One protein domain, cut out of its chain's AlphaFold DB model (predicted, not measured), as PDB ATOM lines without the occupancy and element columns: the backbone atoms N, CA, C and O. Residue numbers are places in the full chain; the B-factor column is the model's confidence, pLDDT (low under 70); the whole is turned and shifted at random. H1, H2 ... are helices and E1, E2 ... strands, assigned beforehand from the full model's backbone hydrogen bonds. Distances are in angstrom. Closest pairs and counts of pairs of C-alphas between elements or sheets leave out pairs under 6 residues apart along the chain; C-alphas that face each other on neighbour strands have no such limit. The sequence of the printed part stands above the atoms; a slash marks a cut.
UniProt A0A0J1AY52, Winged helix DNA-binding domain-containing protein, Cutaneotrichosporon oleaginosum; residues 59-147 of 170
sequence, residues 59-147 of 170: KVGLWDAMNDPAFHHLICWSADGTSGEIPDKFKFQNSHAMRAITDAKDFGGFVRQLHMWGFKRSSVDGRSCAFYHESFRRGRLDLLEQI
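This is residues 59 to 147 of the 170 residues of the protein "Winged helix DNA-binding domain-containing protein" of Cutaneotrichosporon oleaginosum (UniProt A0A0J1AY52). A small antiparallel sheet of three short strands, E1, E3 and E2, makes one wall of a rounded body, and five short helices gather to one side of it. H4 and H1 graze the sheet, H3 sits farther from it, H2 is near the ends of E1 and E3 where Ile 86 and Cys 129 stand, and H5 packs loosely beside H1. The printed part has 89 residues, with five named helices and three named strands in the order H1, E1, H2, H3, H4, E2, E3, H5; the sheet order is E1, E3, E2, and the class is mixed, helices and strands. The whole is compact, with a radius of gyration of the C-alphas of 11.7 A and spans of 30 by 25 by 24 A.

In the sheet, E1 is residues 83 to 86, 10.3 A long from C-alpha 83 at (243.303, 267.877, 200.558), E3 is residues 129 to 132, 10.5 A, and E2 is residues 120 to 123, 9.3 A. H4, the longest helix, is residues 107 to 116, 14.2 A. H1 is residues 59 to 67, 12.6 A, from C-alpha 59 at (244.701, 257.858, 209.089). H2 is residues 89 to 93, H3 residues 96 to 101, and H5 residues 141 to 146, with C-alpha 146 at (251.847, 254.550, 202.324).

E3 is the inner strand. E1 and E3 are antiparallel at 162 degrees, with N 84 and O 131 2.8 A apart, within hydrogen-bond range. E2 and E3 form a hairpin, antiparallel at 136 degrees, with N 122 and O 130 2.9 A apart, also within range. H4 is on the sheet but only grazes it, with residues 111 to 115. H1 is only just on it, with 5 pairs of C-alphas within 10 A, and only grazes it with residues 62 to 66. H1 and H3 touch, closest at the C-alphas of Gly 61 and Ile 101, 4.5 A, opposite ways at a tilt of 38 degrees, only just steep. H3 and H4 are close but not clearly touching; their closest C-alphas, Met 98 and Phe 110, are 7.9 A apart. H2 and H4 only just touch, with 3 pairs within 8 A, the closest C-alphas being Gln 93 and Phe 107, 5.7 A. H1 and H5 only just touch, also with 3 pairs, closest at the C-alphas of Lys 59 and Leu 144, 7.1 A. Every O i to N i+4 pair is within hydrogen-bond range in H1, H2, H3 and H4; H5 has 0 of 2, beside 2 of 3 O i to N i+3 pairs.

The C-alphas farthest apart, of Gly 126 and Asp 142, are 33.4 A apart. The printed part has no cut. The link from H1 to E1 is long, and its residues 76 to 77 pair antiparallel with 84 to 85 of E1. The mean pLDDT of the printed part is 93.5, and no printed residue is under 70.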
ATOM      1  N   LYS A  59     244.831 257.667 210.542       94.19
ATOM      2  CA  LYS A  59     244.701 257.858 209.089       94.19
ATOM      3  C   LYS A  59     243.437 257.210 208.509       94.19
ATOM      4  O   LYS A  59     242.817 257.798 207.633       94.19
ATOM      5  N   VAL A  60     243.048 256.033 209.015       94.69
ATOM      6  CA  VAL A  60     241.830 255.318 208.593       94.69
ATOM      7  C   VAL A  60     240.598 256.039 209.119       94.69
ATOM      8  O   VAL A  60     239.708 256.352 208.341       94.69
ATOM      9  N   GLY A  61     240.575 256.380 210.412       95.12
ATOM     10  CA  GLY A  61     239.467 257.131 211.002       95.12
ATOM     11  C   GLY A  61     239.253 258.490 210.331       95.12
ATOM     12  O   GLY A  61     238.117 258.870 210.078       95.12
ATOM     13  N   LEU A  62     240.337 259.190 209.984       96.38
ATOM     14  CA  LEU A  62     240.296 260.454 209.250       96.38
ATOM     15  C   LEU A  62     239.700 260.284 207.850       96.38
ATOM     16  O   LEU A  62     238.812 261.043 207.476       96.38
ATOM     17  N   TRP A  63     240.169 259.290 207.090       96.06
ATOM     18  CA  TRP A  63     239.652 259.014 205.749       96.06
ATOM     19  C   TRP A  63     238.167 258.639 205.785       96.06
ATOM     20  O   TRP A  63     237.381 259.191 205.020       96.06
ATOM     21  N   ASP A  64     237.773 257.754 206.703       95.06
ATOM     22  CA  ASP A  64     236.376 257.354 206.878       95.06
ATOM     23  C   ASP A  64     235.497 258.559 207.223       95.06
ATOM     24  O   ASP A  64     234.467 258.769 206.590       95.06
ATOM     25  N   ALA A  65     235.930 259.392 208.176       95.19
ATOM     26  CA  ALA A  65     235.170 260.563 208.598       95.19
ATOM     27  C   ALA A  65     234.982 261.590 207.472       95.19
ATOM     28  O   ALA A  65     233.944 262.232 207.403       95.19
ATOM     29  N   MET A  66     235.953 261.728 206.568       95.50
ATOM     30  CA  MET A  66     235.839 262.626 205.415       95.50
ATOM     31  C   MET A  66     234.927 262.095 204.305       95.50
ATOM     32  O   MET A  66     234.486 262.870 203.456       95.50
ATOM     33  N   ASN A  67     234.669 260.787 204.277       94.12
ATOM     34  CA  ASN A  67     233.730 260.170 203.340       94.12
ATOM     35  C   ASN A  67     232.333 259.974 203.941       94.12
ATOM     36  O   ASN A  67     231.421 259.593 203.211       94.12
ATOM     37  N   ASP A  68     232.158 260.234 205.237       95.25
ATOM     38  CA  ASP A  68     230.865 260.179 205.905       95.25
ATOM     39  C   ASP A  68     230.065 261.469 205.633       95.25
ATOM     40  O   ASP A  68     230.470 262.556 206.071       95.25
ATOM     41  N   PRO A  69     228.901 261.390 204.956       94.75
ATOM     42  CA  PRO A  69     228.052 262.552 204.718       94.75
ATOM     43  C   PRO A  69     227.615 263.262 206.007       94.75
ATOM     44  O   PRO A  69     227.404 264.477 205.985       94.75
ATOM     45  N   ALA A  70     227.521 262.547 207.135       95.19
ATOM     46  CA  ALA A  70     227.148 263.126 208.424       95.19
ATOM     47  C   ALA A  70     228.174 264.154 208.928       95.19
ATOM     48  O   ALA A  70     227.816 265.079 209.661       95.19
ATOM     49  N   PHE A  71     229.439 264.032 208.516       95.88
ATOM     50  CA  PHE A  71     230.524 264.909 208.955       95.88
ATOM     51  C   PHE A  71     230.949 265.946 207.915       95.88
ATOM     52  O   PHE A  71     231.776 266.794 208.241       95.88
ATOM     53  N   HIS A  72     230.345 265.965 206.720       95.44
ATOM     54  CA  HIS A  72     230.718 266.860 205.613       95.44
ATOM     55  C   HIS A  72     230.784 268.346 206.032       95.44
ATOM     56  O   HIS A  72     231.689 269.076 205.644       95.44
ATOM     57  N   HIS A  73     229.870 268.806 206.888       95.88
ATOM     58  CA  HIS A  73     229.848 270.194 207.371       95.88
ATOM     59  C   HIS A  73     230.955 270.533 208.396       95.88
ATOM     60  O   HIS A  73     231.148 271.702 208.733       95.88
ATOM     61  N   LEU A  74     231.660 269.526 208.918       96.75
ATOM     62  CA  LEU A  74     232.717 269.646 209.928       96.75
ATOM     63  C   LEU A  74     234.100 269.390 209.332       96.75
ATOM     64  O   LEU A  74     235.063 270.061 209.702       96.75
ATOM     65  N   ILE A  75     234.194 268.399 208.447       96.69
ATOM     66  CA  ILE A  75     235.412 268.001 207.758       96.69
ATOM     67  C   ILE A  75     235.056 267.421 206.389       96.69
ATOM     68  O   ILE A  75     234.183 266.563 206.274       96.69
ATOM     69  N   CYS A  76     235.729 267.885 205.343       96.25
ATOM     70  CA  CYS A  76     235.413 267.486 203.979       96.25
ATOM     71  C   CYS A  76     236.633 267.487 203.072       96.25
ATOM     72  O   CYS A  76     237.689 268.016 203.408       96.25
ATOM     73  N   TRP A  77     236.491 266.854 201.915       96.56
ATOM     74  CA  TRP A  77     237.493 266.930 200.864       96.56
ATOM     75  C   TRP A  77     237.413 268.271 200.140       96.56
ATOM     76  O   TRP A  77     236.316 268.761 199.872       96.56
ATOM     77  N   SER A  78     238.564 268.792 199.722       95.06
ATOM     78  CA  SER A  78     238.627 269.855 198.720       95.06
ATOM     79  C   SER A  78     237.997 269.406 197.393       95.06
ATOM     80  O   SER A  78     237.820 268.208 197.133       95.06
ATOM     81  N   ALA A  79     237.669 270.360 196.517       92.81
ATOM     82  CA  ALA A  79     237.001 270.084 195.238       92.81
ATOM     83  C   ALA A  79     237.762 269.065 194.362       92.81
ATOM     84  O   ALA A  79     237.153 268.185 193.747       92.81
ATOM     85  N   ASP A  80     239.093 269.141 194.364       92.94
ATOM     86  CA  ASP A  80     240.003 268.239 193.653       92.94
ATOM     87  C   ASP A  80     240.246 266.897 194.379       92.94
ATOM     88  O   ASP A  80     240.809 265.967 193.801       92.94
ATOM     89  N   GLY A  81     239.812 266.764 195.636       93.81
ATOM     90  CA  GLY A  81     239.942 265.548 196.439       93.81
ATOM     91  C   GLY A  81     241.368 265.219 196.891       93.81
ATOM     92  O   GLY A  81     241.629 264.066 197.252       93.81
ATOM     93  N   THR A  82     242.292 266.185 196.854       93.56
ATOM     94  CA  THR A  82     243.703 265.985 197.245       93.56
ATOM     95  C   THR A  82     244.030 266.500 198.648       93.56
ATOM     96  O   THR A  82     245.077 266.167 199.209       93.56
ATOM     97  N   SER A  83     243.136 267.296 199.232       94.31
ATOM     98  CA  SER A  83     243.303 267.877 200.558       94.31
ATOM     99  C   SER A  83     242.017 267.772 201.372       94.31
ATOM    100  O   SER A  83     240.934 267.519 200.840       94.31
ATOM    101  N   GLY A  84     242.163 267.888 202.688       95.88
ATOM    102  CA  GLY A  84     241.056 267.952 203.624       95.88
ATOM    103  C   GLY A  84     240.891 269.350 204.186       95.88
ATOM    104  O   GLY A  84     241.873 270.029 204.491       95.88
ATOM    105  N   GLU A  85     239.644 269.758 204.350       96.25
ATOM    106  CA  GLU A  85     239.239 271.077 204.803       96.25
ATOM    107  C   GLU A  85     238.351 270.953 206.040       96.25
ATOM    108  O   GLU A  85     237.467 270.103 206.131       96.25
ATOM    109  N   ILE A  86     238.614 271.812 207.018       96.81
ATOM    110  CA  ILE A  86     237.835 271.986 208.241       96.81
ATOM    111  C   ILE A  86     237.336 273.431 208.210       96.81
ATOM    112  O   ILE A  86     238.128 274.342 208.477       96.81
ATOM    113  N   PRO A  87     236.056 273.673 207.873       95.38
ATOM    114  CA  PRO A  87     235.519 275.028 207.741       95.38
ATOM    115  C   PRO A  87     235.517 275.807 209.064       95.38
ATOM    116  O   PRO A  87     235.774 277.010 209.086       95.38
ATOM    117  N   ASP A  88     235.253 275.113 210.176       95.88
ATOM    118  CA  ASP A  88     235.196 275.692 211.518       95.88
ATOM    119  C   ASP A  88     235.865 274.762 212.542       95.88
ATOM    120  O   ASP A  88     235.319 273.730 212.948       95.88
ATOM    121  N   LYS A  89     237.065 275.155 212.983       94.81
ATOM    122  CA  LYS A  89     237.879 274.423 213.964       94.81
ATOM    123  C   LYS A  89     237.147 274.202 215.290       94.81
ATOM    124  O   LYS A  89     237.303 273.139 215.891       94.81
ATOM    125  N   PHE A  90     236.358 275.175 215.749       94.56
ATOM    126  CA  PHE A  90     235.684 275.110 217.046       94.56
ATOM    127  C   PHE A  90     234.497 274.151 217.008       94.56
ATOM    128  O   PHE A  90     234.319 273.350 217.930       94.56
ATOM    129  N   LYS A  91     233.715 274.176 215.920       95.81
ATOM    130  CA  LYS A  91     232.635 273.201 215.712       95.81
ATOM    131  C   LYS A  91     233.190 271.792 215.568       95.81
ATOM    132  O   LYS A  91     232.710 270.884 216.240       95.81
ATOM    133  N   PHE A  92     234.233 271.618 214.755       96.56
ATOM    134  CA  PHE A  92     234.882 270.322 214.578       96.56
ATOM    135  C   PHE A  92     235.407 269.766 215.907       96.56
ATOM    136  O   PHE A  92     235.103 268.621 216.238       96.56
ATOM    137  N   GLN A  93     236.111 270.573 216.708       95.62
ATOM    138  CA  GLN A  93     236.671 270.144 217.994       95.62
ATOM    139  C   GLN A  93     235.625 269.571 218.958       95.62
ATOM    140  O   GLN A  93     235.891 268.568 219.616       95.62
ATOM    141  N   ASN A  94     234.438 270.173 219.019       94.94
ATOM    142  CA  ASN A  94     233.366 269.742 219.921       94.94
ATOM    143  C   ASN A  94     232.436 268.681 219.307       94.94
ATOM    144  O   ASN A  94     231.451 268.280 219.927       94.94
ATOM    145  N   SER A  95     232.726 268.222 218.089       95.12
ATOM    146  CA  SER A  95     231.851 267.324 217.337       95.12
ATOM    147  C   SER A  95     232.134 265.838 217.566       95.12
ATOM    148  O   SER A  95     233.172 265.424 218.090       95.12
ATOM    149  N   HIS A  96     231.212 265.011 217.076       93.56
ATOM    150  CA  HIS A  96     231.374 263.561 217.033       93.56
ATOM    151  C   HIS A  96     232.449 263.132 216.019       93.56
ATOM    152  O   HIS A  96     233.117 262.125 216.245       93.56
ATOM    153  N   ALA A  97     232.685 263.927 214.966       93.81
ATOM    154  CA  ALA A  97     233.727 263.664 213.974       93.81
ATOM    155  C   ALA A  97     235.125 263.648 214.615       93.81
ATOM    156  O   ALA A  97     235.902 262.728 214.374       93.81
ATOM    157  N   MET A  98     235.425 264.604 215.509       94.69
ATOM    158  CA  MET A  98     236.698 264.629 216.245       94.69
ATOM    159  C   MET A  98     236.916 263.318 217.013       94.69
ATOM    160  O   MET A  98     237.965 262.690 216.870       94.69
ATOM    161  N   ARG A  99     235.900 262.861 217.760       93.75
ATOM    162  CA  ARG A  99     235.965 261.619 218.553       93.75
ATOM    163  C   ARG A  99     236.031 260.353 217.697       93.75
ATOM    164  O   ARG A  99     236.627 259.367 218.124       93.75
ATOM    165  N   ALA A 100     235.441 260.372 216.503       92.94
ATOM    166  CA  ALA A 100     235.530 259.265 215.552       92.94
ATOM    167  C   ALA A 100     236.957 259.090 214.999       92.94
ATOM    168  O   ALA A 100     237.377 257.971 214.702       92.94
ATOM    169  N   ILE A 101     237.720 260.184 214.900       94.19
ATOM    170  CA  ILE A 101     239.068 260.199 214.319       94.19
ATOM    171  C   ILE A 101     240.162 260.013 215.388       94.19
ATOM    172  O   ILE A 101     241.163 259.331 215.153       94.19
ATOM    173  N   THR A 102     240.020 260.647 216.556       92.25
ATOM    174  CA  THR A 102     241.073 260.747 217.580       92.25
ATOM    175  C   THR A 102     240.499 260.899 218.997       92.25
ATOM    176  O   THR A 102     239.369 261.334 219.170       92.25
ATOM    177  N   ASP A 103     241.286 260.586 220.036       90.25
ATOM    178  CA  ASP A 103     240.914 260.911 221.435       90.25
ATOM    179  C   ASP A 103     241.367 262.311 221.861       90.25
ATOM    180  O   ASP A 103     241.267 262.669 223.039       90.25
ATOM    181  N   ALA A 104     241.950 263.084 220.943       89.25
ATOM    182  CA  ALA A 104     242.341 264.446 221.250       89.25
ATOM    183  C   ALA A 104     241.112 265.232 221.723       89.25
ATOM    184  O   ALA A 104     240.047 265.180 221.110       89.25
ATOM    185  N   LYS A 105     241.270 265.942 222.841       86.50
ATOM    186  CA  LYS A 105     240.210 266.779 223.416       86.50
ATOM    187  C   LYS A 105     240.157 268.162 222.769       86.50
ATOM    188  O   LYS A 105     239.165 268.867 222.909       86.50
ATOM    189  N   ASP A 106     241.231 268.541 222.091       93.56
ATOM    190  CA  ASP A 106     241.428 269.845 221.494       93.56
ATOM    191  C   ASP A 106     241.919 269.736 220.043       93.56
ATOM    192  O   ASP A 106     242.375 268.693 219.559       93.56
ATOM    193  N   PHE A 107     241.830 270.855 219.327       94.12
ATOM    194  CA  PHE A 107     242.313 270.948 217.958       94.12
ATOM    195  C   PHE A 107     243.839 270.798 217.875       94.12
ATOM    196  O   PHE A 107     244.356 270.241 216.907       94.12
ATOM    197  N   GLY A 108     244.573 271.222 218.909       94.38
ATOM    198  CA  GLY A 108     246.027 271.068 218.992       94.38
ATOM    199  C   GLY A 108     246.473 269.604 218.938       94.38
ATOM    200  O   GLY A 108     247.364 269.256 218.157       94.38
ATOM    201  N   GLY A 109     245.813 268.720 219.690       94.31
ATOM    202  CA  GLY A 109     246.065 267.282 219.653       94.31
ATOM    203  C   GLY A 109     245.719 266.649 218.303       94.31
ATOM    204  O   GLY A 109     246.456 265.787 217.819       94.31
ATOM    205  N   PHE A 110     244.658 267.112 217.639       95.12
ATOM    206  CA  PHE A 110     244.341 266.693 216.269       95.12
ATOM    207  C   PHE A 110     245.436 267.104 215.272       95.12
ATOM    208  O   PHE A 110     245.936 266.269 214.514       95.12
ATOM    209  N   VAL A 111     245.887 268.360 215.325       94.31
ATOM    210  CA  VAL A 111     246.994 268.858 214.490       94.31
ATOM    211  C   VAL A 111     248.287 268.095 214.780       94.31
ATOM    212  O   VAL A 111     249.044 267.771 213.863       94.31
ATOM    213  N   ARG A 112     248.540 267.734 216.043       92.81
ATOM    214  CA  ARG A 112     249.679 266.885 216.399       92.81
ATOM    215  C   ARG A 112     249.592 265.527 215.713       92.81
ATOM    216  O   ARG A 112     250.597 265.087 215.158       92.81
ATOM    217  N   GLN A 113     248.424 264.886 215.722       94.31
ATOM    218  CA  GLN A 113     248.224 263.625 215.010       94.31
ATOM    219  C   GLN A 113     248.501 263.802 213.513       94.31
ATOM    220  O   GLN A 113     249.323 263.060 212.980       94.31
ATOM    221  N   LEU A 114     247.951 264.831 212.862       95.25
ATOM    222  CA  LEU A 114     248.268 265.150 211.462       95.25
ATOM    223  C   LEU A 114     249.787 265.227 211.216       95.25
ATOM    224  O   LEU A 114     250.312 264.517 210.354       95.25
ATOM    225  N   HIS A 115     250.519 266.002 212.021       93.88
ATOM    226  CA  HIS A 115     251.973 266.134 211.883       93.88
ATOM    227  C   HIS A 115     252.719 264.807 212.071       93.88
ATOM    228  O   HIS A 115     253.674 264.520 211.341       93.88
ATOM    229  N   MET A 116     252.292 263.976 213.028       93.38
ATOM    230  CA  MET A 116     252.881 262.653 213.245       93.38
ATOM    231  C   MET A 116     252.675 261.730 212.047       93.38
ATOM    232  O   MET A 116     253.546 260.918 211.770       93.38
ATOM    233  N   TRP A 117     251.573 261.857 211.316       94.69
ATOM    234  CA  TRP A 117     251.317 261.087 210.094       94.69
ATOM    235  C   TRP A 117     251.837 261.772 208.823       94.69
ATOM    236  O   TRP A 117     251.575 261.309 207.722       94.69
ATOM    237  N   GLY A 118     252.606 262.857 208.964       94.12
ATOM    238  CA  GLY A 118     253.276 263.521 207.846       94.12
ATOM    239  C   GLY A 118     252.407 264.485 207.045       94.12
ATOM    240  O   GLY A 118     252.887 265.012 206.044       94.12
ATOM    241  N   PHE A 119     251.176 264.754 207.479       95.56
ATOM    242  CA  PHE A 119     250.332 265.767 206.857       95.56
ATOM    243  C   PHE A 119     250.937 267.159 207.039       95.56
ATOM    244  O   PHE A 119     251.521 267.475 208.082       95.56
ATOM    245  N   LYS A 120     250.764 267.999 206.022       92.44
ATOM    246  CA  LYS A 120     251.156 269.410 206.036       92.44
ATOM    247  C   LYS A 120     249.897 270.268 206.096       92.44
ATOM    248  O   LYS A 120     248.874 269.907 205.520       92.44
ATOM    249  N   ARG A 121     249.971 271.410 206.777       88.75
ATOM    250  CA  ARG A 121     248.911 272.426 206.725       88.75
ATOM    251  C   ARG A 121     249.039 273.172 205.399       88.75
ATOM    252  O   ARG A 121     250.135 273.626 205.085       88.75
ATOM    253  N   SER A 122     247.958 273.246 204.629       84.00
ATOM    254  CA  SER A 122     247.931 273.945 203.336       84.00
ATOM    255  C   SER A 122     247.439 275.385 203.480       84.00
ATOM    256  O   SER A 122     248.044 276.281 202.908       84.00
ATOM    257  N   SER A 123     246.398 275.620 204.284       80.38
ATOM    258  CA  SER A 123     245.883 276.959 204.594       80.38
ATOM    259  C   SER A 123     245.318 277.027 206.012       80.38
ATOM    260  O   SER A 123     244.867 276.023 206.575       80.38
ATOM    261  N   VAL A 124     245.372 278.212 206.615       79.38
ATOM    262  CA  VAL A 124     244.836 278.485 207.948       79.38
ATOM    263  C   VAL A 124     244.243 279.883 207.955       79.38
ATOM    264  O   VAL A 124     244.964 280.853 208.172       79.38
ATOM    265  N   ASP A 125     242.926 279.975 207.825       81.38
ATOM    266  CA  ASP A 125     242.222 281.213 208.151       81.38
ATOM    267  C   ASP A 125     241.765 281.156 209.609       81.38
ATOM    268  O   ASP A 125     241.708 280.086 210.227       81.38
ATOM    269  N   GLY A 126     241.435 282.307 210.201       84.06
ATOM    270  CA  GLY A 126     241.141 282.434 211.637       84.06
ATOM    271  C   GLY A 126     240.257 281.310 212.204       84.06
ATOM    272  O   GLY A 126     240.578 280.753 213.254       84.06
ATOM    273  N   ARG A 127     239.240 280.857 211.454       89.50
ATOM    274  CA  ARG A 127     238.351 279.741 211.837       89.50
ATOM    275  C   ARG A 127     238.504 278.456 211.022       89.50
ATOM    276  O   ARG A 127     238.156 277.409 211.558       89.50
ATOM    277  N   SER A 128     239.078 278.499 209.823       93.31
ATOM    278  CA  SER A 128     239.248 277.322 208.965       93.31
ATOM    279  C   SER A 128     240.621 276.663 209.158       93.31
ATOM    280  O   SER A 128     241.538 277.211 209.788       93.31
ATOM    281  N   CYS A 129     240.773 275.447 208.648       94.50
ATOM    282  CA  CYS A 129     242.066 274.802 208.474       94.50
ATOM    283  C   CYS A 129     241.999 273.837 207.298       94.50
ATOM    284  O   CYS A 129     241.102 273.002 207.250       94.50
ATOM    285  N   ALA A 130     242.992 273.880 206.422       94.94
ATOM    286  CA  ALA A 130     243.176 272.886 205.381       94.94
ATOM    287  C   ALA A 130     244.491 272.123 205.599       94.94
ATOM    288  O   ALA A 130     245.482 272.663 206.112       94.94
ATOM    289  N   PHE A 131     244.491 270.842 205.252       95.81
ATOM    290  CA  PHE A 131     245.636 269.952 205.379       95.81
ATOM    291  C   PHE A 131     245.739 269.034 204.165       95.81
ATOM    292  O   PHE A 131     244.738 268.650 203.570       95.81
ATOM    293  N   TYR A 132     246.957 268.641 203.807       95.94
ATOM    294  CA  TYR A 132     247.195 267.768 202.662       95.94
ATOM    295  C   TYR A 132     248.282 266.730 202.953       95.94
ATOM    296  O   TYR A 132     249.163 266.929 203.801       95.94
ATOM    297  N   HIS A 133     248.215 265.617 202.224       96.50
ATOM    298  CA  HIS A 133     249.276 264.620 202.131       96.50
ATOM    299  C   HIS A 133     249.226 263.950 200.749       96.50
ATOM    300  O   HIS A 133     248.152 263.664 200.236       96.50
ATOM    301  N   GLU A 134     250.380 263.659 200.148       94.50
ATOM    302  CA  GLU A 134     250.483 263.165 198.760       94.50
ATOM    303  C   GLU A 134     249.712 261.852 198.527       94.50
ATOM    304  O   GLU A 134     248.973 261.720 197.547       94.50
ATOM    305  N   SER A 135     249.832 260.918 199.476       95.12
ATOM    306  CA  SER A 135     249.125 259.627 199.492       95.12
ATOM    307  C   SER A 135     247.751 259.660 200.184       95.12
ATOM    308  O   SER A 135     247.190 258.606 200.468       95.12
ATOM    309  N   PHE A 136     247.202 260.836 200.504       95.69
ATOM    310  CA  PHE A 136     245.869 260.962 201.102       95.69
ATOM    311  C   PHE A 136     244.901 261.569 200.087       95.69
ATOM    312  O   PHE A 136     244.935 262.771 199.843       95.69
ATOM    313  N   ARG A 137     244.066 260.734 199.456       94.69
ATOM    314  CA  ARG A 137     243.173 261.161 198.369       94.69
ATOM    315  C   ARG A 137     241.775 260.561 198.482       94.69
ATOM    316  O   ARG A 137     241.604 259.421 198.935       94.69
ATOM    317  N   ARG A 138     240.779 261.309 198.003       94.94
ATOM    318  CA  ARG A 138     239.387 260.849 197.928       94.94
ATOM    319  C   ARG A 138     239.282 259.611 197.033       94.94
ATOM    320  O   ARG A 138     239.837 259.581 195.939       94.94
ATOM    321  N   GLY A 139     238.591 258.577 197.513       92.56
ATOM    322  CA  GLY A 139     238.375 257.323 196.774       92.56
ATOM    323  C   GLY A 139     239.606 256.416 196.614       92.56
ATOM    324  O   GLY A 139     239.494 255.362 195.996       92.56
ATOM    325  N   ARG A 140     240.770 256.785 197.167       92.44
ATOM    326  CA  ARG A 140     242.020 256.010 197.066       92.44
ATOM    327  C   ARG A 140     242.492 255.533 198.433       92.44
ATOM    328  O   ARG A 140     243.469 256.034 198.989       92.44
ATOM    329  N   LEU A 141     241.759 254.567 198.984       91.94
ATOM    330  CA  LEU A 141     242.097 253.931 200.261       91.94
ATOM    331  C   LEU A 141     243.414 253.136 200.181       91.94
ATOM    332  O   LEU A 141     244.141 253.045 201.164       91.94
ATOM    333  N   ASP A 142     243.754 252.623 199.001       93.25
ATOM    334  CA  ASP A 142     245.000 251.910 198.703       93.25
ATOM    335  C   ASP A 142     246.254 252.742 199.024       93.25
ATOM    336  O   ASP A 142     247.245 252.234 199.544       93.25
ATOM    337  N   LEU A 143     246.198 254.055 198.787       93.06
ATOM    338  CA  LEU A 143     247.314 254.961 199.070       93.06
ATOM    339  C   LEU A 143     247.509 255.207 200.576       93.06
ATOM    340  O   LEU A 143     248.590 255.613 201.011       93.06
ATOM    341  N   LEU A 144     246.501 254.907 201.397       93.25
ATOM    342  CA  LEU A 144     246.527 255.139 202.838       93.25
ATOM    343  C   LEU A 144     247.567 254.259 203.557       93.25
ATOM    344  O   LEU A 144     248.091 254.625 204.617       93.25
ATOM    345  N   GLU A 145     247.927 253.112 202.980       91.69
ATOM    346  CA  GLU A 145     248.995 252.243 203.489       91.69
ATOM    347  C   GLU A 145     250.369 252.924 203.462       91.69
ATOM    348  O   GLU A 145     251.190 252.707 204.357       91.69
ATOM    349  N   GLN A 146     250.589 253.819 202.496       92.25
ATOM    350  CA  GLN A 146     251.847 254.550 202.324       92.25
ATOM    351  C   GLN A 146     252.051 255.625 203.399       92.25
ATOM    352  O   GLN A 146     253.184 256.015 203.682       92.25
ATOM    353  N   ILE A 147     250.971 256.079 204.043       93.62
ATOM    354  CA  ILE A 147     251.034 257.065 205.123       93.62
ATOM    355  C   ILE A 147     251.527 256.372 206.396       93.62
ATOM    356  O   ILE A 147     250.807 255.582 207.015       93.62
TER     357      ILE A 147